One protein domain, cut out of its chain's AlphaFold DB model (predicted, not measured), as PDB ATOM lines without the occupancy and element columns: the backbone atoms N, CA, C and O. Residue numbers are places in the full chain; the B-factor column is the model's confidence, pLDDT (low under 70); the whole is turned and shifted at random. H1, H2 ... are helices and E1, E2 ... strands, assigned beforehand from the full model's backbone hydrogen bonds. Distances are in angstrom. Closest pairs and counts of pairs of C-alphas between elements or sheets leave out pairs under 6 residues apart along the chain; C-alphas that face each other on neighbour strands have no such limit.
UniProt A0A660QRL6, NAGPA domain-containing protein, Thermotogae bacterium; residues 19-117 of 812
ATOM      1  N   LYS A  19    -138.488  38.546  -7.443       92.19
ATOM      2  CA  LYS A  19    -138.895  39.960  -7.335       92.19
ATOM      3  C   LYS A  19    -140.070  40.167  -6.381       92.19
ATOM      4  O   LYS A  19    -140.165  41.222  -5.760       92.19
ATOM      5  N   GLU A  20    -140.908  39.148  -6.194       89.75
ATOM      6  CA  GLU A  20    -142.008  39.189  -5.234       89.75
ATOM      7  C   GLU A  20    -141.516  39.280  -3.790       89.75
ATOM      8  O   GLU A  20    -142.281  39.710  -2.941       89.75
ATOM      9  N   TYR A  21    -140.254  38.951  -3.487       88.38
ATOM     10  CA  TYR A  21    -139.662  39.146  -2.162       88.38
ATOM     11  C   TYR A  21    -139.142  40.571  -1.909       88.38
ATOM     12  O   TYR A  21    -138.742  40.855  -0.773       88.38
ATOM     13  N   LYS A  22    -139.111  41.465  -2.915       84.69
ATOM     14  CA  LYS A  22    -138.572  42.833  -2.767       84.69
ATOM     15  C   LYS A  22    -139.178  43.540  -1.546       84.69
ATOM     16  O   LYS A  22    -140.367  43.419  -1.256       84.69
ATOM     17  N   GLY A  23    -138.332  44.253  -0.801       74.88
ATOM     18  CA  GLY A  23    -138.702  44.915   0.460       74.88
ATOM     19  C   GLY A  23    -138.618  44.031   1.716       74.88
ATOM     20  O   GLY A  23    -138.760  44.538   2.829       74.88
ATOM     21  N   SER A  24    -138.328  42.735   1.566       81.19
ATOM     22  CA  SER A  24    -138.069  41.798   2.667       81.19
ATOM     23  C   SER A  24    -136.615  41.318   2.684       81.19
ATOM     24  O   SER A  24    -135.937  41.294   1.661       81.19
ATOM     25  N   PHE A  25    -136.139  40.854   3.846       80.00
ATOM     26  CA  PHE A  25    -134.829  40.203   3.952       80.00
ATOM     27  C   PHE A  25    -134.747  38.900   3.135       80.00
ATOM     28  O   PHE A  25    -133.652  38.518   2.735       80.00
ATOM     29  N   LEU A  26    -135.886  38.251   2.844       86.50
ATOM     30  CA  LEU A  26    -135.943  37.055   1.992       86.50
ATOM     31  C   LEU A  26    -135.447  37.329   0.566       86.50
ATOM     32  O   LEU A  26    -134.922  36.424  -0.071       86.50
ATOM     33  N   TYR A  27    -135.543  38.570   0.077       89.12
ATOM     34  CA  TYR A  27    -134.981  38.935  -1.225       89.12
ATOM     35  C   TYR A  27    -133.460  38.767  -1.250       89.12
ATOM     36  O   TYR A  27    -132.903  38.368  -2.263       89.12
ATOM     37  N   TYR A  28    -132.797  38.992  -0.118       88.12
ATOM     38  CA  TYR A  28    -131.346  38.896   0.037       88.12
ATOM     39  C   TYR A  28    -130.885  37.543   0.599       88.12
ATOM     40  O   TYR A  28    -129.704  37.368   0.897       88.12
ATOM     41  N   GLN A  29    -131.808  36.600   0.788       90.56
ATOM     42  CA  GLN A  29    -131.513  35.249   1.246       90.56
ATOM     43  C   GLN A  29    -131.946  34.224   0.200       90.56
ATOM     44  O   GLN A  29    -132.929  34.412  -0.521       90.56
ATOM     45  N   TYR A  30    -131.213  33.124   0.115       92.38
ATOM     46  CA  TYR A  30    -131.555  32.002  -0.747       92.38
ATOM     47  C   TYR A  30    -131.175  30.693  -0.060       92.38
ATOM     48  O   TYR A  30    -130.054  30.538   0.423       92.38
ATOM     49  N   GLU A  31    -132.121  29.759   0.005       91.56
ATOM     50  CA  GLU A  31    -131.941  28.472   0.670       91.56
ATOM     51  C   GLU A  31    -132.669  27.379  -0.112       91.56
ATOM     52  O   GLU A  31    -133.898  27.332  -0.129       91.56
ATOM     53  N   MET A  32    -131.913  26.504  -0.774       91.50
ATOM     54  CA  MET A  32    -132.467  25.359  -1.500       91.50
ATOM     55  C   MET A  32    -131.383  24.310  -1.745       91.50
ATOM     56  O   MET A  32    -130.268  24.637  -2.145       91.50
ATOM     57  N   GLY A  33    -131.692  23.027  -1.538       87.06
ATOM     58  CA  GLY A  33    -130.803  21.949  -1.985       87.06
ATOM     59  C   GLY A  33    -129.420  21.914  -1.333       87.06
ATOM     60  O   GLY A  33    -128.430  21.634  -2.017       87.06
ATOM     61  N   GLY A  34    -129.349  22.256  -0.042       89.19
ATOM     62  CA  GLY A  34    -128.099  22.351   0.720       89.19
ATOM     63  C   GLY A  34    -127.287  23.623   0.461       89.19
ATOM     64  O   GLY A  34    -126.198  23.759   1.014       89.19
ATOM     65  N   ILE A  35    -127.803  24.543  -0.359       93.06
ATOM     66  CA  ILE A  35    -127.212  25.862  -0.594       93.06
ATOM     67  C   ILE A  35    -127.826  26.837   0.400       93.06
ATOM     68  O   ILE A  35    -129.051  26.887   0.522       93.06
ATOM     69  N   PHE A  36    -126.989  27.627   1.060       92.81
ATOM     70  CA  PHE A  36    -127.414  28.738   1.900       92.81
ATOM     71  C   PHE A  36    -126.656  30.004   1.513       92.81
ATOM     72  O   PHE A  36    -125.424  30.035   1.504       92.81
ATOM     73  N   VAL A  37    -127.408  31.055   1.204       91.75
ATOM     74  CA  VAL A  37    -126.894  32.380   0.879       91.75
ATOM     75  C   VAL A  37    -127.614  33.413   1.733       91.75
ATOM     76  O   VAL A  37    -128.843  33.457   1.760       91.75
ATOM     77  N   ASP A  38    -126.851  34.278   2.393       88.75
ATOM     78  CA  ASP A  38    -127.356  35.478   3.059       88.75
ATOM     79  C   ASP A  38    -126.461  36.660   2.690       88.75
ATOM     80  O   ASP A  38    -125.324  36.758   3.151       88.75
ATOM     81  N   VAL A  39    -126.978  37.554   1.848       87.38
ATOM     82  CA  VAL A  39    -126.326  38.820   1.477       87.38
ATOM     83  C   VAL A  39    -127.014  40.036   2.105       87.38
ATOM     84  O   VAL A  39    -126.685  41.169   1.765       87.38
ATOM     85  N   SER A  40    -127.954  39.820   3.036       74.00
ATOM     86  CA  SER A  40    -128.688  40.887   3.740       74.00
ATOM     87  C   SER A  40    -127.845  41.581   4.813       74.00
ATOM     88  O   SER A  40    -128.141  42.698   5.242       74.00
ATOM     89  N   ARG A  41    -126.801  40.894   5.278       66.25
ATOM     90  CA  ARG A  41    -125.926  41.313   6.371       66.25
ATOM     91  C   ARG A  41    -124.633  41.891   5.798       66.25
ATOM     92  O   ARG A  41    -124.248  41.584   4.676       66.25
ATOM     93  N   GLU A  42    -123.917  42.682   6.599       59.78
ATOM     94  CA  GLU A  42    -122.562  43.146   6.233       59.78
ATOM     95  C   GLU A  42    -121.629  41.977   5.908       59.78
ATOM     96  O   GLU A  42    -120.769  42.079   5.035       59.78
ATOM     97  N   ARG A  43    -121.858  40.834   6.557       61.28
ATOM     98  CA  ARG A  43    -121.180  39.587   6.254       61.28
ATOM     99  C   ARG A  43    -122.014  38.732   5.306       61.28
ATOM    100  O   ARG A  43    -122.947  38.060   5.738       61.28
ATOM    101  N   LYS A  44    -121.628  38.734   4.028       78.62
ATOM    102  CA  LYS A  44    -122.181  37.822   3.022       78.62
ATOM    103  C   LYS A  44    -121.788  36.383   3.363       78.62
ATOM    104  O   LYS A  44    -120.600  36.081   3.484       78.62
ATOM    105  N   VAL A  45    -122.769  35.502   3.513       85.06
ATOM    106  CA  VAL A  45    -122.568  34.060   3.704       85.06
ATOM    107  C   VAL A  45    -122.979  33.354   2.421       85.06
ATOM    108  O   VAL A  45    -124.061  33.619   1.911       85.06
ATOM    109  N   ILE A  46    -122.115  32.483   1.901       91.00
ATOM    110  CA  ILE A  46    -122.416  31.577   0.787       91.00
ATOM    111  C   ILE A  46    -121.834  30.218   1.148       91.00
ATOM    112  O   ILE A  46    -120.624  30.102   1.345       91.00
ATOM    113  N   GLN A  47    -122.702  29.223   1.255       92.19
ATOM    114  CA  GLN A  47    -122.362  27.852   1.609       92.19
ATOM    115  C   GLN A  47    -123.084  26.886   0.682       92.19
ATOM    116  O   GLN A  47    -124.228  27.119   0.287       92.19
ATOM    117  N   ASP A  48    -122.411  25.786   0.370       94.00
ATOM    118  CA  ASP A  48    -122.993  24.655  -0.333       94.00
ATOM    119  C   ASP A  48    -122.482  23.361   0.303       94.00
ATOM    120  O   ASP A  48    -121.354  22.933   0.053       94.00
ATOM    121  N   ALA A  49    -123.352  22.713   1.077       91.31
ATOM    122  CA  ALA A  49    -123.027  21.483   1.789       91.31
ATOM    123  C   ALA A  49    -122.584  20.338   0.856       91.31
ATOM    124  O   ALA A  49    -121.770  19.502   1.244       91.31
ATOM    125  N   LEU A  50    -123.097  20.281  -0.380       89.31
ATOM    126  CA  LEU A  50    -122.723  19.241  -1.343       89.31
ATOM    127  C   LEU A  50    -121.335  19.499  -1.941       89.31
ATOM    128  O   LEU A  50    -120.570  18.554  -2.154       89.31
ATOM    129  N   ALA A  51    -121.000  20.765  -2.194       91.88
ATOM    130  CA  ALA A  51    -119.675  21.156  -2.668       91.88
ATOM    131  C   ALA A  51    -118.614  20.989  -1.571       91.88
ATOM    132  O   ALA A  51    -117.525  20.493  -1.851       91.88
ATOM    133  N   GLU A  52    -118.944  21.347  -0.327       93.19
ATOM    134  CA  GLU A  52    -118.079  21.140   0.843       93.19
ATOM    135  C   GLU A  52    -117.806  19.647   1.056       93.19
ATOM    136  O   GLU A  52    -116.649  19.239   1.108       93.19
ATOM    137  N   ARG A  53    -118.848  18.803   1.030       89.94
ATOM    138  CA  ARG A  53    -118.687  17.343   1.109       89.94
ATOM    139  C   ARG A  53    -117.823  16.787  -0.025       89.94
ATOM    140  O   ARG A  53    -116.965  15.948   0.220       89.94
ATOM    141  N   SER A  54    -118.020  17.262  -1.258       89.75
ATOM    142  CA  SER A  54    -117.185  16.862  -2.402       89.75
ATOM    143  C   SER A  54    -115.702  17.185  -2.186       89.75
ATOM    144  O   SER A  54    -114.840  16.421  -2.623       89.75
ATOM    145  N   LEU A  55    -115.395  18.317  -1.544       92.12
ATOM    146  CA  LEU A  55    -114.025  18.710  -1.213       92.12
ATOM    147  C   LEU A  55    -113.450  17.815  -0.109       92.12
ATOM    148  O   LEU A  55    -112.330  17.326  -0.251       92.12
ATOM    149  N   ASP A  56    -114.222  17.578   0.952       90.56
ATOM    150  CA  ASP A  56    -113.808  16.770   2.103       90.56
ATOM    151  C   ASP A  56    -113.549  15.302   1.725       90.56
ATOM    152  O   ASP A  56    -112.611  14.685   2.230       90.56
ATOM    153  N   GLU A  57    -114.332  14.749   0.793       91.19
ATOM    154  CA  GLU A  57    -114.150  13.390   0.260       91.19
ATOM    155  C   GLU A  57    -113.096  13.307  -0.862       91.19
ATOM    156  O   GLU A  57    -112.842  12.234  -1.409       91.19
ATOM    157  N   GLY A  58    -112.458  14.427  -1.222       91.19
ATOM    158  CA  GLY A  58    -111.409  14.469  -2.245       91.19
ATOM    159  C   GLY A  58    -111.906  14.253  -3.680       91.19
ATOM    160  O   GLY A  58    -111.099  13.982  -4.571       91.19
ATOM    161  N   LEU A  59    -113.213  14.389  -3.930       90.94
ATOM    162  CA  LEU A  59    -113.815  14.260  -5.264       90.94
ATOM    163  C   LEU A  59    -113.490  15.460  -6.166       90.94
ATOM    164  O   LEU A  59    -113.477  15.337  -7.395       90.94
ATOM    165  N   ILE A  60    -113.219  16.621  -5.565       92.25
ATOM    166  CA  ILE A  60    -112.851  17.859  -6.261       92.25
ATOM    167  C   ILE A  60    -111.591  18.474  -5.658       92.25
ATOM    168  O   ILE A  60    -111.268  18.269  -4.488       92.25
ATOM    169  N   SER A  61    -110.876  19.269  -6.456       93.06
ATOM    170  CA  SER A  61    -109.722  20.011  -5.956       93.06
ATOM    171  C   SER A  61    -110.154  21.265  -5.190       93.06
ATOM    172  O   SER A  61    -111.197  21.859  -5.476       93.06
ATOM    173  N   LYS A  62    -109.305  21.742  -4.267       93.81
ATOM    174  CA  LYS A  62    -109.517  23.033  -3.588       93.81
ATOM    175  C   LYS A  62    -109.674  24.189  -4.584       93.81
ATOM    176  O   LYS A  62    -110.507  25.064  -4.380       93.81
ATOM    177  N   ARG A  63    -108.934  24.145  -5.698       94.50
ATOM    178  CA  ARG A  63    -109.029  25.126  -6.785       94.50
ATOM    179  C   ARG A  63    -110.416  25.135  -7.434       94.50
ATOM    180  O   ARG A  63    -110.966  26.210  -7.637       94.50
ATOM    181  N   ASP A  64    -110.968  23.966  -7.758       93.19
ATOM    182  CA  ASP A  64    -112.294  23.868  -8.386       93.19
ATOM    183  C   ASP A  64    -113.395  24.323  -7.424       93.19
ATOM    184  O   ASP A  64    -114.303  25.050  -7.826       93.19
ATOM    185  N   PHE A  65    -113.271  23.968  -6.141       94.38
ATOM    186  CA  PHE A  65    -114.159  24.451  -5.086       94.38
ATOM    187  C   PHE A  65    -114.123  25.982  -4.964       94.38
ATOM    188  O   PHE A  65    -115.169  26.626  -4.924       94.38
ATOM    189  N   ASP A  66    -112.935  26.588  -4.953       94.12
ATOM    190  CA  ASP A  66    -112.810  28.042  -4.837       94.12
ATOM    191  C   ASP A  66    -113.409  28.757  -6.067       94.12
ATOM    192  O   ASP A  66    -114.140  29.734  -5.913       94.12
ATOM    193  N   ILE A  67    -113.205  28.232  -7.284       95.00
ATOM    194  CA  ILE A  67    -113.829  28.769  -8.513       95.00
ATOM    195  C   ILE A  67    -115.360  28.632  -8.475       95.00
ATOM    196  O   ILE A  67    -116.082  29.538  -8.908       95.00
ATOM    197  N   TYR A  68    -115.863  27.509  -7.959       95.31
ATOM    198  CA  TYR A  68    -117.291  27.281  -7.761       95.31
ATOM    199  C   TYR A  68    -117.898  28.342  -6.830       95.31
ATOM    200  O   TYR A  68    -118.863  29.014  -7.205       95.31
ATOM    201  N   ILE A  69    -117.287  28.566  -5.663       94.56
ATOM    202  CA  ILE A  69    -117.745  29.568  -4.690       94.56
ATOM    203  C   ILE A  69    -117.677  30.990  -5.262       94.56
ATOM    204  O   ILE A  69    -118.615  31.767  -5.071       94.56
ATOM    205  N   GLU A  70    -116.627  31.345  -6.007       94.19
ATOM    206  CA  GLU A  70    -116.552  32.648  -6.688       94.19
ATOM    207  C   GLU A  70    -117.654  32.823  -7.746       94.19
ATOM    208  O   GLU A  70    -118.222  33.908  -7.887       94.19
ATOM    209  N   SER A  71    -118.032  31.750  -8.445       94.81
ATOM    210  CA  SER A  71    -119.147  31.786  -9.399       94.81
ATOM    211  C   SER A  71    -120.482  32.063  -8.699       94.81
ATOM    212  O   SER A  71    -121.266  32.883  -9.180       94.81
ATOM    213  N   LEU A  72    -120.719  31.458  -7.529       93.62
ATOM    214  CA  LEU A  72    -121.895  31.770  -6.709       93.62
ATOM    215  C   LEU A  72    -121.879  33.217  -6.214       93.62
ATOM    216  O   LEU A  72    -122.894  33.906  -6.305       93.62
ATOM    217  N   LYS A  73    -120.730  33.712  -5.735       92.62
ATOM    218  CA  LYS A  73    -120.589  35.115  -5.311       92.62
ATOM    219  C   LYS A  73    -120.964  36.087  -6.420       92.62
ATOM    220  O   LYS A  73    -121.562  37.112  -6.120       92.62
ATOM    221  N   LYS A  74    -120.639  35.767  -7.676       92.25
ATOM    222  CA  LYS A  74    -121.010  36.582  -8.837       92.25
ATOM    223  C   LYS A  74    -122.511  36.544  -9.136       92.25
ATOM    224  O   LYS A  74    -123.068  37.571  -9.495       92.25
ATOM    225  N   ILE A  75    -123.176  35.399  -8.974       92.69
ATOM    226  CA  ILE A  75    -124.642  35.319  -9.122       92.69
ATOM    227  C   ILE A  75    -125.327  36.197  -8.072       92.69
ATOM    228  O   ILE A  75    -126.201  36.990  -8.399       92.69
ATOM    229  N   PHE A  76    -124.899  36.081  -6.815       92.25
ATOM    230  CA  PHE A  76    -125.515  36.776  -5.681       92.25
ATOM    231  C   PHE A  76    -124.876  38.139  -5.367       92.25
ATOM    232  O   PHE A  76    -125.161  38.733  -4.325       92.25
ATOM    233  N   SER A  77    -123.989  38.657  -6.227       89.00
ATOM    234  CA  SER A  77    -123.410  39.993  -6.027       89.00
ATOM    235  C   SER A  77    -124.441  41.086  -6.254       89.00
ATOM    236  O   SER A  77    -124.358  42.127  -5.605       89.00
ATOM    237  N   ASP A  78    -125.391  40.816  -7.145       88.75
ATOM    238  CA  ASP A  78    -126.500  41.686  -7.492       88.75
ATOM    239  C   ASP A  78    -127.758  40.833  -7.699       88.75
ATOM    240  O   ASP A  78    -127.822  39.993  -8.599       88.75
ATOM    241  N   MET A  79    -128.732  41.037  -6.812       90.00
ATOM    242  CA  MET A  79    -129.972  40.267  -6.767       90.00
ATOM    243  C   MET A  79    -130.890  40.558  -7.959       90.00
ATOM    244  O   MET A  79    -131.729  39.711  -8.272       90.00
ATOM    245  N   GLU A  80    -130.721  41.697  -8.638       91.62
ATOM    246  CA  GLU A  80    -131.519  42.060  -9.817       91.62
ATOM    247  C   GLU A  80    -131.302  41.064 -10.964       91.62
ATOM    248  O   GLU A  80    -132.235  40.744 -11.696       91.62
ATOM    249  N   ASN A  81    -130.114  40.458 -11.056       90.44
ATOM    250  CA  ASN A  81    -129.800  39.462 -12.089       90.44
ATOM    251  C   ASN A  81    -130.659  38.193 -12.015       90.44
ATOM    252  O   ASN A  81    -130.751  37.459 -12.997       90.44
ATOM    253  N   ILE A  82    -131.241  37.899 -10.850       94.56
ATOM    254  CA  ILE A  82    -132.014  36.674 -10.612       94.56
ATOM    255  C   ILE A  82    -133.442  36.954 -10.142       94.56
ATOM    256  O   ILE A  82    -134.155  36.037  -9.740       94.56
ATOM    257  N   GLU A  83    -133.885  38.210 -10.160       94.88
ATOM    258  CA  GLU A  83    -135.189  38.572  -9.601       94.88
ATOM    259  C   GLU A  83    -136.370  38.108 -10.455       94.88
ATOM    260  O   GLU A  83    -137.455  37.851  -9.932       94.88
ATOM    261  N   ASP A  84    -136.155  37.967 -11.762       95.69
ATOM    262  CA  ASP A  84    -137.162  37.471 -12.697       95.69
ATOM    263  C   ASP A  84    -137.250  35.942 -12.759       95.69
ATOM    264  O   ASP A  84    -138.087  35.417 -13.495       95.69
ATOM    265  N   MET A  85    -136.437  35.245 -11.965       95.75
ATOM    266  CA  MET A  85    -136.430  33.791 -11.822       95.75
ATOM    267  C   MET A  85    -137.149  33.381 -10.533       95.75
ATOM    268  O   MET A  85    -137.152  34.128  -9.549       95.75
ATOM    269  N   SER A  86    -137.750  32.194 -10.501       95.25
ATOM    270  CA  SER A  86    -138.154  31.551  -9.242       95.25
ATOM    271  C   SER A  86    -136.957  30.952  -8.496       95.25
ATOM    272  O   SER A  86    -135.870  30.801  -9.057       95.25
ATOM    273  N   ASP A  87    -137.140  30.579  -7.226       94.25
ATOM    274  CA  ASP A  87    -136.092  29.885  -6.461       94.25
ATOM    275  C   ASP A  87    -135.693  28.556  -7.137       94.25
ATOM    276  O   ASP A  87    -134.514  28.209  -7.193       94.25
ATOM    277  N   GLU A  88    -136.661  27.855  -7.728       94.81
ATOM    278  CA  GLU A  88    -136.476  26.631  -8.506       94.81
ATOM    279  C   GLU A  88    -135.603  26.856  -9.748       94.81
ATOM    280  O   GLU A  88    -134.724  26.043 -10.046       94.81
ATOM    281  N   GLU A  89    -135.817  27.956 -10.472       95.44
ATOM    282  CA  GLU A  89    -135.023  28.326 -11.648       95.44
ATOM    283  C   GLU A  89    -133.605  28.771 -11.252       95.44
ATOM    284  O   GLU A  89    -132.634  28.368 -11.899       95.44
ATOM    285  N   VAL A  90    -133.458  29.543 -10.167       95.94
ATOM    286  CA  VAL A  90    -132.141  29.923  -9.616       95.94
ATOM    287  C   VAL A  90    -131.350  28.685  -9.208       95.94
ATOM    288  O   VAL A  90    -130.149  28.601  -9.480       95.94
ATOM    289  N   PHE A  91    -132.011  27.684  -8.622       95.38
ATOM    290  CA  PHE A  91    -131.368  26.407  -8.333       95.38
ATOM    291  C   PHE A  91    -130.826  25.745  -9.599       95.38
ATOM    292  O   PHE A  91    -129.714  25.224  -9.571       95.38
ATOM    293  N   GLY A  92    -131.572  25.798 -10.705       94.38
ATOM    294  CA  GLY A  92    -131.129  25.262 -11.993       94.38
ATOM    295  C   GLY A  92    -129.832  25.904 -12.480       94.38
ATOM    296  O   GLY A  92    -128.886  25.191 -12.805       94.38
ATOM    297  N   LEU A  93    -129.737  27.237 -12.413       94.88
ATOM    298  CA  LEU A  93    -128.509  27.972 -12.743       94.88
ATOM    299  C   LEU A  93    -127.320  27.517 -11.881       94.88
ATOM    300  O   LEU A  93    -126.216  27.289 -12.378       94.88
ATOM    301  N   ILE A  94    -127.539  27.350 -10.574       94.81
ATOM    302  CA  ILE A  94    -126.494  26.875  -9.659       94.81
ATOM    303  C   ILE A  94    -126.126  25.417  -9.956       94.81
ATOM    304  O   ILE A  94    -124.951  25.044  -9.882       94.81
ATOM    305  N   HIS A  95    -127.103  24.581 -10.297       92.06
ATOM    306  CA  HIS A  95    -126.885  23.179 -10.618       92.06
ATOM    307  C   HIS A  95    -126.037  23.008 -11.886       92.06
ATOM    308  O   HIS A  95    -125.119  22.193 -11.885       92.06
ATOM    309  N   GLU A  96    -126.237  23.832 -12.913       91.88
ATOM    310  CA  GLU A  96    -125.378  23.842 -14.107       91.88
ATOM    311  C   GLU A  96    -123.916  24.172 -13.763       91.88
ATOM    312  O   GLU A  96    -122.979  23.521 -14.236       91.88
ATOM    313  N   ILE A  97    -123.706  25.141 -12.867       92.69
ATOM    314  CA  ILE A  97    -122.376  25.495 -12.355       92.69
ATOM    315  C   ILE A  97    -121.780  24.335 -11.548       92.69
ATOM    316  O   ILE A  97    -120.595  24.029 -11.706       92.69
ATOM    317  N   ARG A  98    -122.586  23.646 -10.726       90.69
ATOM    318  CA  ARG A  98    -122.153  22.429 -10.020       90.69
ATOM    319  C   ARG A  98    -121.702  21.363 -11.013       90.69
ATOM    320  O   ARG A  98    -120.593  20.869 -10.879       90.69
ATOM    321  N   VAL A  99    -122.500  21.036 -12.028       88.81
ATOM    322  CA  VAL A  99    -122.142  20.020 -13.037       88.81
ATOM    323  C   VAL A  99    -120.818  20.363 -13.720       88.81
ATOM    324  O   VAL A  99    -119.970  19.487 -13.900       88.81
ATOM    325  N   LYS A 100    -120.598  21.645 -14.028       89.94
ATOM    326  CA  LYS A 100    -119.361  22.130 -14.650       89.94
ATOM    327  C   LYS A 100    -118.122  21.965 -13.763       89.94
ATOM    328  O   LYS A 100    -117.090  21.528 -14.266       89.94
ATOM    329  N   PHE A 101    -118.193  22.340 -12.484       89.25
ATOM    330  CA  PHE A 101    -117.010  22.403 -11.608       89.25
ATOM    331  C   PHE A 101    -116.843  21.191 -10.690       89.25
ATOM    332  O   PHE A 101    -115.718  20.788 -10.411       89.25
ATOM    333  N   LEU A 102    -117.941  20.579 -10.248       86.31
ATOM    334  CA  LEU A 102    -117.916  19.387  -9.402       86.31
ATOM    335  C   LEU A 102    -117.855  18.097 -10.226       86.31
ATOM    336  O   LEU A 102    -117.469  17.072  -9.675       86.31
ATOM    337  N   LYS A 103    -118.135  18.167 -11.537       83.94
ATOM    338  CA  LYS A 103    -118.264  17.049 -12.490       83.94
ATOM    339  C   LYS A 103    -119.486  16.171 -12.211       83.94
ATOM    340  O   LYS A 103    -119.728  15.732 -11.090       83.94
ATOM    341  N   GLU A 104    -120.219  15.836 -13.270       81.31
ATOM    342  CA  GLU A 104    -121.453  15.039 -13.192       81.31
ATOM    343  C   GLU A 104    -121.253  13.672 -12.515       81.31
ATOM    344  O   GLU A 104    -122.054  13.279 -11.671       81.31
ATOM    345  N   GLY A 105    -120.146  12.980 -12.809       81.81
ATOM    346  CA  GLY A 105    -119.847  11.674 -12.210       81.81
ATOM    347  C   GLY A 105    -119.693  11.716 -10.686       81.81
ATOM    348  O   GLY A 105    -120.199  10.836  -9.998       81.81
ATOM    349  N   ASN A 106    -119.063  12.763 -10.145       82.94
ATOM    350  CA  ASN A 106    -118.890  12.924  -8.699       82.94
ATOM    351  C   ASN A 106    -120.219  13.239  -8.004       82.94
ATOM    352  O   ASN A 106    -120.516  12.692  -6.943       82.94
ATOM    353  N   LEU A 107    -121.040  14.094  -8.625       78.50
ATOM    354  CA  LEU A 107    -122.389  14.389  -8.139       78.50
ATOM    355  C   LEU A 107    -123.241  13.117  -8.106       78.50
ATOM    356  O   LEU A 107    -123.898  12.857  -7.098       78.50
ATOM    357  N   LYS A 108    -123.164  12.296  -9.165       80.38
ATOM    358  CA  LYS A 108    -123.869  11.013  -9.241       80.38
ATOM    359  C   LYS A 108    -123.468  10.084  -8.098       80.38
ATOM    360  O   LYS A 108    -124.363   9.535  -7.473       80.38
ATOM    361  N   ILE A 109    -122.177   9.965  -7.767       80.19
ATOM    362  CA  ILE A 109    -121.704   9.145  -6.631       80.19
ATOM    363  C   ILE A 109    -122.412   9.559  -5.334       80.19
ATOM    364  O   ILE A 109    -123.082   8.741  -4.705       80.19
ATOM    365  N   LEU A 110    -122.333  10.840  -4.966       78.62
ATOM    366  CA  LEU A 110    -122.899  11.338  -3.706       78.62
ATOM    367  C   LEU A 110    -124.428  11.212  -3.646       78.62
ATOM    368  O   LEU A 110    -124.999  10.958  -2.580       78.62
ATOM    369  N   GLN A 111    -125.103  11.422  -4.775       79.62
ATOM    370  CA  GLN A 111    -126.559  11.332  -4.868       79.62
ATOM    371  C   GLN A 111    -127.044   9.876  -4.849       79.62
ATOM    372  O   GLN A 111    -128.003   9.559  -4.140       79.62
ATOM    373  N   ASP A 112    -126.365   8.986  -5.570       82.00
ATOM    374  CA  ASP A 112    -126.693   7.563  -5.629       82.00
ATOM    375  C   ASP A 112    -126.407   6.866  -4.289       82.00
ATOM    376  O   ASP A 112    -127.183   6.006  -3.883       82.00
ATOM    377  N   GLU A 113    -125.393   7.289  -3.526       83.56
ATOM    378  CA  GLU A 113    -125.178   6.819  -2.149       83.56
ATOM    379  C   GLU A 113    -126.376   7.096  -1.231       83.56
ATOM    380  O   GLU A 113    -126.770   6.242  -0.429       83.56
ATOM    381  N   SER A 114    -126.952   8.298  -1.327       82.12
ATOM    382  CA  SER A 114    -128.126   8.700  -0.546       82.12
ATOM    383  C   SER A 114    -129.342   7.846  -0.909       82.12
ATOM    384  O   SER A 114    -130.027   7.320  -0.026       82.12
ATOM    385  N   ARG A 115    -129.564   7.639  -2.213       87.19
ATOM    386  CA  ARG A 115    -130.600   6.743  -2.740       87.19
ATOM    387  C   ARG A 115    -130.408   5.308  -2.260       87.19
ATOM    388  O   ARG A 115    -131.340   4.713  -1.724       87.19
ATOM    389  N   ASP A 116    -129.215   4.752  -2.435       85.25
ATOM    390  CA  ASP A 116    -128.915   3.358  -2.104       85.25
ATOM    391  C   ASP A 116    -129.089   3.090  -0.617       85.25
ATOM    392  O   ASP A 116    -129.635   2.053  -0.237       85.25
ATOM    393  N   ARG A 117    -128.661   4.033   0.228       86.31
ATOM    394  CA  ARG A 117    -128.892   3.979   1.673       86.31
ATOM    395  C   ARG A 117    -130.386   3.937   1.981       86.31
ATOM    396  O   ARG A 117    -130.836   2.998   2.633       86.31
TER     397      ARG A 117
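This is residues 19 to 117 of the 812 residues of the protein "NAGPA domain-containing protein" of Thermotogae bacterium (UniProt A0A660QRL6). Picture a small three-stranded sheet, E1 to E3, set over two long helices, H3 and H5, which lie side by side and run opposite ways, H3 nearer the E3 edge and H5 nearer the E1 edge. H2 runs on from E3 beyond one end of the sheet, and near that end H6 turns away, its residues 112 to 117 sticking out; the short H1 and H4 lie toward the other end. The printed part has 99 residues, with six named helices and three named strands in the order H1 E1 E2 E3 H2 H3 H4 H5 H6, and is mostly helix. The sheet's order is E1, E2, E3, all antiparallel. The whole is compact, with a radius of gyration of the C-alphas of 14.2 A, yet elongated, spanning 41 by 26 by 20 A.

Find C-alpha 25 at (-134.829, 40.203, 3.952), where H1, residues 25 to 28, begins. Read on through E1, residues 29 to 32, E2, residues 35 to 38, and E3, residues 45 to 48, which is 10.2 A long. H2 follows with residues 49 to 56, 10.4 A. From C-alpha 62 at (-109.517, 23.033, -3.588), H3 runs through residues 62 to 75, 20.3 A. After H4, residues 79 to 82, come H5, residues 87 to 102, 21.2 A, and H6, residues 104 to 117, 20.0 A, which ends at C-alpha 117 at (-128.892, 3.979, 1.673).

Begin with the sheet, a meander, each strand the antiparallel neighbour of the one before. In the hairpin E1 and E2, look for N 37 and O 30, 2.8 A apart; in the hairpin E2 and E3, for N 36 and O 47, 2.9 A. H3 only grazes the sheet with residues 68 to 73, its closest C-alphas to E3 being Lys 73 and Ile 46, 7.3 A. H5 only grazes it with residues 87 to 98; Phe 91 and Met 32 of E1 have the closest C-alphas, 7.0 A. H3 and H5 touch at a shallow tilt of 26 degrees, opposite ways, closest at the C-alphas of Asp 64 and Phe 101, 5.9 A. H2 and H3 form a helical hairpin, in which H3 touches with residues 62 to 65 alone; the closest C-alphas are those of Leu 55 and Lys 62, 6.7 A. H6 is close to but not clearly touching H2, about perpendicular at 74 degrees, with the C-alphas of Asn 106 and Ser 54 closest, 7.6 A. H4 is close to but not clearly touching H1, with the C-alphas of Met 79 and Tyr 28 closest, 7.1 A. Every O i to N i+4 pair is within hydrogen-bond range in H2, H3 and H5, and 9 of 10 are in H6; H1 and H4 are too short for such a pair.

The two C-alphas farthest apart are those of Gly 23 and Asp 116, 42.8 A. The printed part has no cut and no long link; E2 to E3 is a short link and the others are tight. The mean pLDDT of the printed part is 88.8, and residues 41 to 43 are under 70.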